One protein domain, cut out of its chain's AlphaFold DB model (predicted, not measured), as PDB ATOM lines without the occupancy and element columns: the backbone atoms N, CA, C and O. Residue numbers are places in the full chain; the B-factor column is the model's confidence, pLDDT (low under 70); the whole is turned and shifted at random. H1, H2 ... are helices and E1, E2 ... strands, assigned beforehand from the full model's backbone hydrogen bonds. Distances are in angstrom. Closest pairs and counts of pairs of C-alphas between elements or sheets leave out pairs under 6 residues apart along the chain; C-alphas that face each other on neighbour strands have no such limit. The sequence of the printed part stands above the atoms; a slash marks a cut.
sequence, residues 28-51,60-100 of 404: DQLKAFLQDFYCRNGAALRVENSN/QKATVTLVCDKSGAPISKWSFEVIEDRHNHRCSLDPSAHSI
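This is residues 28 to 51 and 60 to 100 of the 404 residues of the protein "MULE domain-containing protein" of Stachybotrys chlorohalonata (strain IBT 40285) (UniProt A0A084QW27). A long two-stranded hairpin, E1 and E2, lies with one helix, H1, running lengthwise over it; the first half of H1 is near E2, and the two then spread apart toward the far ends of H1 and E2. Across that open end residues 85 to 100, with no named element, run from the end of E2 past the end of H1, while the turn between E1 and E2 makes the opposite end of the shape. The printed part has 65 residues, with one named helix and two named strands in the order H1, E1, E2; the sheet has the order E1 - E2 and is antiparallel. The class is mixed, helices and strands, though under half of the printed residues are in named elements. The whole is loose, with a radius of gyration of the C-alphas of 13.7 A, and only just a rod, with spans of 43 by 22 by 18 A.

H1, residues 28 to 40, comes first, and each of its O i to N i+4 pairs is within hydrogen-bond range. E1, residues 63 to 69, and E2, residues 77 to 84, form a hairpin with a short link of 7 residues. They are antiparallel neighbours, with 155 degrees between their N-to-C directions. C-alphas 64 and 82 face each other at 4.4 A, and C-alphas 69 and 77 at 5.1 A. N 65 and O 81 are 2.8 A apart and N 79 and O 67 are 2.9 A apart, both within hydrogen-bond range. H1 and E2 have 2 pairs of C-alphas within 8 A, and their closest C-alphas, those of Leu 30 and Trp 78, are 6.6 A apart. Their centres are 12.4 A apart.

H1 begins at C-alpha 28, at (256.326, 195.092, 253.740), and measures 18.1 A from first to last C-alpha, residues 28 to 40. E1, residues 63 to 69, measures 19.4 A and begins at C-alpha 63, at (243.159, 199.904, 242.544). E2, residues 77 to 84, is the longest strand by residues, measures 22.8 A and ends at C-alpha 84, at (241.005, 204.035, 240.427).

The two C-alphas farthest apart, those of Gly 72 and Leu 93, are 43.6 A apart. Residues 52 to 59 are cut out and not printed, in the link from H1 to E1, and C-alphas 51 and 60 are 16.2 A apart across the cut. The C-alphas of residues 85 to 100 lie 11 to 19 A from the mean of the C-alphas. The mean pLDDT of the printed part is 80.9, and residues 49 to 51, 60 to 62 and 71 to 74 are under 70, where the model's confidence is low.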
ATOM      1  N   ASP A  28     257.143 195.450 252.581       87.81
ATOM      2  CA  ASP A  28     256.326 195.092 253.740       87.81
ATOM      3  C   ASP A  28     255.933 196.317 254.570       87.81
ATOM      4  O   ASP A  28     254.801 196.378 255.042       87.81
ATOM      5  N   GLN A  29     256.813 197.320 254.687       88.94
ATOM      6  CA  GLN A  29     256.489 198.595 255.336       88.94
ATOM      7  C   GLN A  29     255.385 199.350 254.583       88.94
ATOM      8  O   GLN A  29     254.387 199.736 255.192       88.94
ATOM      9  N   LEU A  30     255.524 199.509 253.260       89.56
ATOM     10  CA  LEU A  30     254.503 200.149 252.423       89.56
ATOM     11  C   LEU A  30     253.163 199.402 252.509       89.56
ATOM     12  O   LEU A  30     252.100 200.005 252.673       89.56
ATOM     13  N   LYS A  31     253.205 198.071 252.405       88.06
ATOM     14  CA  LYS A  31     252.012 197.229 252.479       88.06
ATOM     15  C   LYS A  31     251.347 197.317 253.849       88.06
ATOM     16  O   LYS A  31     250.126 197.409 253.898       88.06
ATOM     17  N   ALA A  32     252.117 197.293 254.938       88.56
ATOM     18  CA  ALA A  32     251.594 197.441 256.293       88.56
ATOM     19  C   ALA A  32     250.912 198.800 256.471       88.56
ATOM     20  O   ALA A  32     249.777 198.837 256.937       88.56
ATOM     21  N   PHE A  33     251.543 199.885 256.008       90.62
ATOM     22  CA  PHE A  33     250.960 201.226 256.023       90.62
ATOM     23  C   PHE A  33     249.610 201.282 255.293       90.62
ATOM     24  O   PHE A  33     248.614 201.734 255.858       90.62
ATOM     25  N   LEU A  34     249.548 200.792 254.051       89.88
ATOM     26  CA  LEU A  34     248.306 200.803 253.274       89.88
ATOM     27  C   LEU A  34     247.237 199.904 253.898       89.88
ATOM     28  O   LEU A  34     246.064 200.275 253.946       89.88
ATOM     29  N   GLN A  35     247.623 198.723 254.381       90.44
ATOM     30  CA  GLN A  35     246.697 197.795 255.018       90.44
ATOM     31  C   GLN A  35     246.077 198.407 256.276       90.44
ATOM     32  O   GLN A  35     244.871 198.286 256.468       90.44
ATOM     33  N   ASP A  36     246.891 199.073 257.092       89.44
ATOM     34  CA  ASP A  36     246.499 199.768 258.313       89.44
ATOM     35  C   ASP A  36     245.593 200.976 258.017       89.44
ATOM     36  O   ASP A  36     244.522 201.112 258.612       89.44
ATOM     37  N   PHE A  37     245.943 201.790 257.013       91.50
ATOM     38  CA  PHE A  37     245.081 202.870 256.525       91.50
ATOM     39  C   PHE A  37     243.699 202.344 256.114       91.50
ATOM     40  O   PHE A  37     242.680 202.836 256.600       91.50
ATOM     41  N   TYR A  38     243.640 201.328 255.250       90.50
ATOM     42  CA  TYR A  38     242.361 200.784 254.795       90.50
ATOM     43  C   TYR A  38     241.603 200.070 255.920       90.50
ATOM     44  O   TYR A  38     240.380 200.172 255.965       90.50
ATOM     45  N   CYS A  39     242.298 199.423 256.864       90.00
ATOM     46  CA  CYS A  39     241.691 198.809 258.046       90.00
ATOM     47  C   CYS A  39     240.884 199.821 258.864       90.00
ATOM     48  O   CYS A  39     239.701 199.592 259.121       90.00
ATOM     49  N   ARG A  40     241.488 200.971 259.198       89.25
ATOM     50  CA  ARG A  40     240.813 202.050 259.943       89.25
ATOM     51  C   ARG A  40     239.661 202.695 259.175       89.25
ATOM     52  O   ARG A  40     238.781 203.293 259.782       89.25
ATOM     53  N   ASN A  41     239.659 202.553 257.854       90.12
ATOM     54  CA  ASN A  41     238.674 203.137 256.951       90.12
ATOM     55  C   ASN A  41     237.664 202.112 256.401       90.12
ATOM     56  O   ASN A  41     237.017 202.352 255.382       90.12
ATOM     57  N   GLY A  42     237.515 200.958 257.063       88.00
ATOM     58  CA  GLY A  42     236.485 199.969 256.732       88.00
ATOM     59  C   GLY A  42     236.704 199.259 255.392       88.00
ATOM     60  O   GLY A  42     235.745 198.860 254.733       88.00
ATOM     61  N   ALA A  43     237.956 199.111 254.966       88.81
ATOM     62  CA  ALA A  43     238.342 198.464 253.723       88.81
ATOM     63  C   ALA A  43     239.537 197.525 253.932       88.81
ATOM     64  O   ALA A  43     240.125 197.433 255.008       88.81
ATOM     65  N   ALA A  44     239.911 196.795 252.886       88.31
ATOM     66  CA  ALA A  44     241.038 195.876 252.923       88.31
ATOM     67  C   ALA A  44     241.762 195.855 251.579       88.31
ATOM     68  O   ALA A  44     241.134 195.663 250.537       88.31
ATOM     69  N   LEU A  45     243.089 195.982 251.612       87.50
ATOM     70  CA  LEU A  45     243.918 195.820 250.426       87.50
ATOM     71  C   LEU A  45     244.141 194.325 250.151       87.50
ATOM     72  O   LEU A  45     244.444 193.544 251.052       87.50
ATOM     73  N   ARG A  46     244.011 193.908 248.891       82.56
ATOM     74  CA  ARG A  46     244.390 192.566 248.438       82.56
ATOM     75  C   ARG A  46     245.331 192.696 247.255       82.56
ATOM     76  O   ARG A  46     244.983 193.302 246.250       82.56
ATOM     77  N   VAL A  47     246.504 192.087 247.373       78.81
ATOM     78  CA  VAL A  47     247.476 192.030 246.280       78.81
ATOM     79  C   VAL A  47     247.020 190.953 245.298       78.81
ATOM     80  O   VAL A  47     246.837 189.798 245.685       78.81
ATOM     81  N   GLU A  48     246.807 191.337 244.043       70.81
ATOM     82  CA  GLU A  48     246.473 190.432 242.942       70.81
ATOM     83  C   GLU A  48     247.572 190.501 241.870       70.81
ATOM     84  O   GLU A  48     248.224 191.532 241.699       70.81
ATOM     85  N   ASN A  49     247.794 189.400 241.147       60.16
ATOM     86  CA  ASN A  49     248.680 189.410 239.982       60.16
ATOM     87  C   ASN A  49     248.011 190.204 238.850       60.16
ATOM     88  O   ASN A  49     246.809 190.065 238.627       60.16
ATOM     89  N   SER A  50     248.798 190.950 238.077       56.22
ATOM     90  CA  SER A  50     248.376 191.867 237.001       56.22
ATOM     91  C   SER A  50     247.553 191.246 235.850       56.22
ATOM     92  O   SER A  50     247.117 191.959 234.951       56.22
ATOM     93  N   ASN A  51     247.292 189.935 235.883       49.66
ATOM     94  CA  ASN A  51     246.549 189.191 234.864       49.66
ATOM     95  C   ASN A  51     245.078 188.885 235.219       49.66
ATOM     96  O   ASN A  51     244.423 188.184 234.445       49.66
ATOM     97  N   GLN A  60     234.759 197.555 239.128       53.88
ATOM     98  CA  GLN A  60     234.310 198.391 240.249       53.88
ATOM     99  C   GLN A  60     235.196 198.265 241.514       53.88
ATOM    100  O   GLN A  60     234.712 198.430 242.633       53.88
ATOM    101  N   LYS A  61     236.474 197.890 241.362       62.78
ATOM    102  CA  LYS A  61     237.421 197.806 242.486       62.78
ATOM    103  C   LYS A  61     238.367 199.003 242.436       62.78
ATOM    104  O   LYS A  61     239.023 199.198 241.412       62.78
ATOM    105  N   ALA A  62     238.505 199.713 243.552       63.16
ATOM    106  CA  ALA A  62     239.585 200.672 243.711       63.16
ATOM    107  C   ALA A  62     240.933 199.943 243.610       63.16
ATOM    108  O   ALA A  62     241.096 198.842 244.152       63.16
ATOM    109  N   THR A  63     241.876 200.526 242.877       75.12
ATOM    110  CA  THR A  63     243.159 199.904 242.544       75.12
ATOM    111  C   THR A  63     244.299 200.858 242.857       75.12
ATOM    112  O   THR A  63     244.299 202.010 242.428       75.12
ATOM    113  N   VAL A  64     245.296 200.341 243.572       74.75
ATOM    114  CA  VAL A  64     246.537 201.039 243.905       74.75
ATOM    115  C   VAL A  64     247.702 200.232 243.346       74.75
ATOM    116  O   VAL A  64     247.783 199.022 243.574       74.75
ATOM    117  N   THR A  65     248.605 200.891 242.629       78.62
ATOM    118  CA  THR A  65     249.856 200.295 242.156       78.62
ATOM    119  C   THR A  65     250.966 200.582 243.147       78.62
ATOM    120  O   THR A  65     251.130 201.708 243.604       78.62
ATOM    121  N   LEU A  66     251.743 199.550 243.470       79.00
ATOM    122  CA  LEU A  66     252.926 199.659 244.318       79.00
ATOM    123  C   LEU A  66     254.147 199.821 243.409       79.00
ATOM    124  O   LEU A  66     254.405 198.968 242.559       79.00
ATOM    125  N   VAL A  67     254.875 200.917 243.580       79.81
ATOM    126  CA  VAL A  67     256.007 201.318 242.741       79.81
ATOM    127  C   VAL A  67     257.303 201.064 243.503       79.81
ATOM    128  O   VAL A  67     257.424 201.402 244.678       79.81
ATOM    129  N   CYS A  68     258.273 200.448 242.831       81.06
ATOM    130  CA  CYS A  68     259.613 200.214 243.357       81.06
ATOM    131  C   CYS A  68     260.612 201.026 242.534       81.06
ATOM    132  O   CYS A  68     260.810 200.730 241.354       81.06
ATOM    133  N   ASP A  69     261.245 202.020 243.151       82.31
ATOM    134  CA  ASP A  69     262.352 202.748 242.549       82.31
ATOM    135  C   ASP A  69     263.680 202.029 242.836       82.31
ATOM    136  O   ASP A  69     264.052 201.756 243.984       82.31
ATOM    137  N   LYS A  70     264.382 201.705 241.749       75.00
ATOM    138  CA  LYS A  70     265.672 201.010 241.728       75.00
ATOM    139  C   LYS A  70     266.774 201.884 241.132       75.00
ATOM    140  O   LYS A  70     267.720 201.334 240.576       75.00
ATOM    141  N   SER A  71     266.655 203.208 241.225       67.06
ATOM    142  CA  SER A  71     267.539 204.249 240.666       67.06
ATOM    143  C   SER A  71     269.031 204.213 241.087       67.06
ATOM    144  O   SER A  71     269.721 205.224 241.038       67.06
ATOM    145  N   GLY A  72     269.582 203.048 241.446       61.09
ATOM    146  CA  GLY A  72     271.008 202.814 241.699       61.09
ATOM    147  C   GLY A  72     271.420 202.913 243.169       61.09
ATOM    148  O   GLY A  72     272.589 202.711 243.486       61.09
ATOM    149  N   ALA A  73     270.482 203.197 244.073       66.31
ATOM    150  CA  ALA A  73     270.725 203.224 245.512       66.31
ATOM    151  C   ALA A  73     270.903 201.803 246.099       66.31
ATOM    152  O   ALA A  73     270.308 200.848 245.594       66.31
ATOM    153  N   PRO A  74     271.661 201.642 247.203       68.69
ATOM    154  CA  PRO A  74     271.880 200.341 247.847       68.69
ATOM    155  C   PRO A  74     270.606 199.713 248.441       68.69
ATOM    156  O   PRO A  74     270.581 198.512 248.696       68.69
ATOM    157  N   ILE A  75     269.546 200.501 248.653       73.62
ATOM    158  CA  ILE A  75     268.243 200.045 249.154       73.62
ATOM    159  C   ILE A  75     267.168 200.535 248.181       73.62
ATOM    160  O   ILE A  75     267.083 201.733 247.909       73.62
ATOM    161  N   SER A  76     266.353 199.615 247.657       82.50
ATOM    162  CA  SER A  76     265.203 199.964 246.813       82.50
ATOM    163  C   SER A  76     264.156 200.724 247.619       82.50
ATOM    164  O   SER A  76     263.837 200.339 248.742       82.50
ATOM    165  N   LYS A  77     263.588 201.774 247.032       87.12
ATOM    166  CA  LYS A  77     262.569 202.603 247.677       87.12
ATOM    167  C   LYS A  77     261.186 202.263 247.136       87.12
ATOM    168  O   LYS A  77     261.030 202.010 245.944       87.12
ATOM    169  N   TRP A  78     260.186 202.241 248.009       89.31
ATOM    170  CA  TRP A  78     258.819 201.853 247.669       89.31
ATOM    171  C   TRP A  78     257.844 203.012 247.868       89.31
ATOM    172  O   TRP A  78     257.935 203.735 248.856       89.31
ATOM    173  N   SER A  79     256.900 203.173 246.948       88.12
ATOM    174  CA  SER A  79     255.805 204.149 247.006       88.12
ATOM    175  C   SER A  79     254.543 203.559 246.373       88.12
ATOM    176  O   SER A  79     254.546 202.416 245.908       88.12
ATOM    177  N   PHE A  80     253.439 204.300 246.369       87.25
ATOM    178  CA  PHE A  80     252.212 203.868 245.714       87.25
ATOM    179  C   PHE A  80     251.549 204.979 244.901       87.25
ATOM    180  O   PHE A  80     251.697 206.163 245.195       87.25
ATOM    181  N   GLU A  81     250.769 204.567 243.906       85.06
ATOM    182  CA  GLU A  81     249.951 205.439 243.069       85.06
ATOM    183  C   GLU A  81     248.522 204.888 242.990       85.06
ATOM    184  O   GLU A  81     248.314 203.694 242.754       85.06
ATOM    185  N   VAL A  82     247.525 205.745 243.219       82.81
ATOM    186  CA  VAL A  82     246.109 205.372 243.118       82.81
ATOM    187  C   VAL A  82     245.676 205.494 241.659       82.81
ATOM    188  O   VAL A  82     245.784 206.566 241.076       82.81
ATOM    189  N   ILE A  83     245.184 204.401 241.071       80.44
ATOM    190  CA  ILE A  83     244.754 204.353 239.663       80.44
ATOM    191  C   ILE A  83     243.246 204.572 239.530       80.44
ATOM    192  O   ILE A  83     242.789 205.261 238.624       80.44
ATOM    193  N   GLU A  84     242.466 203.947 240.406       79.00
ATOM    194  CA  GLU A  84     241.005 204.035 240.427       79.00
ATOM    195  C   GLU A  84     240.571 204.059 241.888       79.00
ATOM    196  O   GLU A  84     241.034 203.237 242.682       79.00
ATOM    197  N   ASP A  85     239.699 204.996 242.241       75.06
ATOM    198  CA  ASP A  85     239.252 205.247 243.610       75.06
ATOM    199  C   ASP A  85     237.802 204.807 243.851       75.06
ATOM    200  O   ASP A  85     237.333 204.788 244.989       75.06
ATOM    201  N   ARG A  86     237.082 204.386 242.804       77.00
ATOM    202  CA  ARG A  86     235.703 203.916 242.946       77.00
ATOM    203  C   ARG A  86     235.630 202.525 243.559       77.00
ATOM    204  O   ARG A  86     236.127 201.535 243.019       77.00
ATOM    205  N   HIS A  87     234.899 202.447 244.664       75.75
ATOM    206  CA  HIS A  87     234.537 201.208 245.343       75.75
ATOM    207  C   HIS A  87     233.094 200.803 245.013       75.75
ATOM    208  O   HIS A  87     232.199 201.643 244.947       75.75
ATOM    209  N   ASN A  88     232.837 199.502 244.873       78.25
ATOM    210  CA  ASN A  88     231.480 198.946 244.757       78.25
ATOM    211  C   ASN A  88     230.810 198.599 246.082       78.25
ATOM    212  O   ASN A  88     229.771 197.938 246.109       78.25
ATOM    213  N   HIS A  89     231.414 199.003 247.188       78.75
ATOM    214  CA  HIS A  89     230.916 198.737 248.519       78.75
ATOM    215  C   HIS A  89     231.138 199.964 249.397       78.75
ATOM    216  O   HIS A  89     232.000 200.800 249.131       78.75
ATOM    217  N   ARG A  90     230.347 200.052 250.466       81.81
ATOM    218  CA  ARG A  90     230.555 201.034 251.533       81.81
ATOM    219  C   ARG A  90     231.679 200.570 252.464       81.81
ATOM    220  O   ARG A  90     232.109 199.414 252.389       81.81
ATOM    221  N   CYS A  91     232.126 201.457 253.348       86.25
ATOM    222  CA  CYS A  91     233.021 201.104 254.444       86.25
ATOM    223  C   CYS A  91     232.364 200.042 255.339       86.25
ATOM    224  O   CYS A  91     231.202 200.176 255.732       86.25
ATOM    225  N   SER A  92     233.104 198.989 255.670       88.81
ATOM    226  CA  SER A  92     232.721 198.033 256.705       88.81
ATOM    227  C   SER A  92     232.771 198.694 258.081       88.81
ATOM    228  O   SER A  92     233.683 199.467 258.365       88.81
ATOM    229  N   LEU A  93     231.822 198.344 258.951       87.75
ATOM    230  CA  LEU A  93     231.755 198.873 260.320       87.75
ATOM    231  C   LEU A  93     232.818 198.275 261.249       87.75
ATOM    232  O   LEU A  93     233.191 198.902 262.232       87.75
ATOM    233  N   ASP A  94     233.276 197.058 260.953       88.12
ATOM    234  CA  ASP A  94     234.219 196.320 261.789       88.12
ATOM    235  C   ASP A  94     235.289 195.653 260.904       88.12
ATOM    236  O   ASP A  94     234.932 194.978 259.925       88.12
ATOM    237  N   PRO A  95     236.592 195.793 261.221       90.19
ATOM    238  CA  PRO A  95     237.664 195.163 260.452       90.19
ATOM    239  C   PRO A  95     237.528 193.640 260.312       90.19
ATOM    240  O   PRO A  95     237.974 193.070 259.313       90.19
ATOM    241  N   SER A  96     236.852 192.966 261.248       90.38
ATOM    242  CA  SER A  96     236.573 191.526 261.195       90.38
ATOM    243  C   SER A  96     235.687 191.106 260.015       90.38
ATOM    244  O   SER A  96     235.661 189.922 259.653       90.38
ATOM    245  N   ALA A  97     235.016 192.047 259.341       88.81
ATOM    246  CA  ALA A  97     234.341 191.789 258.070       88.81
ATOM    247  C   ALA A  97     235.321 191.295 256.986       88.81
ATOM    248  O   ALA A  97     234.947 190.507 256.112       88.81
ATOM    249  N   HIS A  98     236.596 191.684 257.076       88.44
ATOM    250  CA  HIS A  98     237.631 191.338 256.110       88.44
ATOM    251  C   HIS A  98     238.591 190.281 256.670       88.44
ATOM    252  O   HIS A  98     239.310 190.496 257.642       88.44
ATOM    253  N   SER A  99     238.669 189.121 256.014       86.69
ATOM    254  CA  SER A  99     239.488 187.981 256.465       86.69
ATOM    255  C   SER A  99     240.987 188.277 256.602       86.69
ATOM    256  O   SER A  99     241.671 187.603 257.372       86.69
ATOM    257  N   ILE A 100     241.503 189.269 255.872       88.00
ATOM    258  CA  ILE A 100     242.905 189.691 255.943       88.00
ATOM    259  C   ILE A 100     243.245 190.403 257.257       88.00
ATOM    260  O   ILE A 100     244.367 190.264 257.729       88.00
TER     261      ILE A 100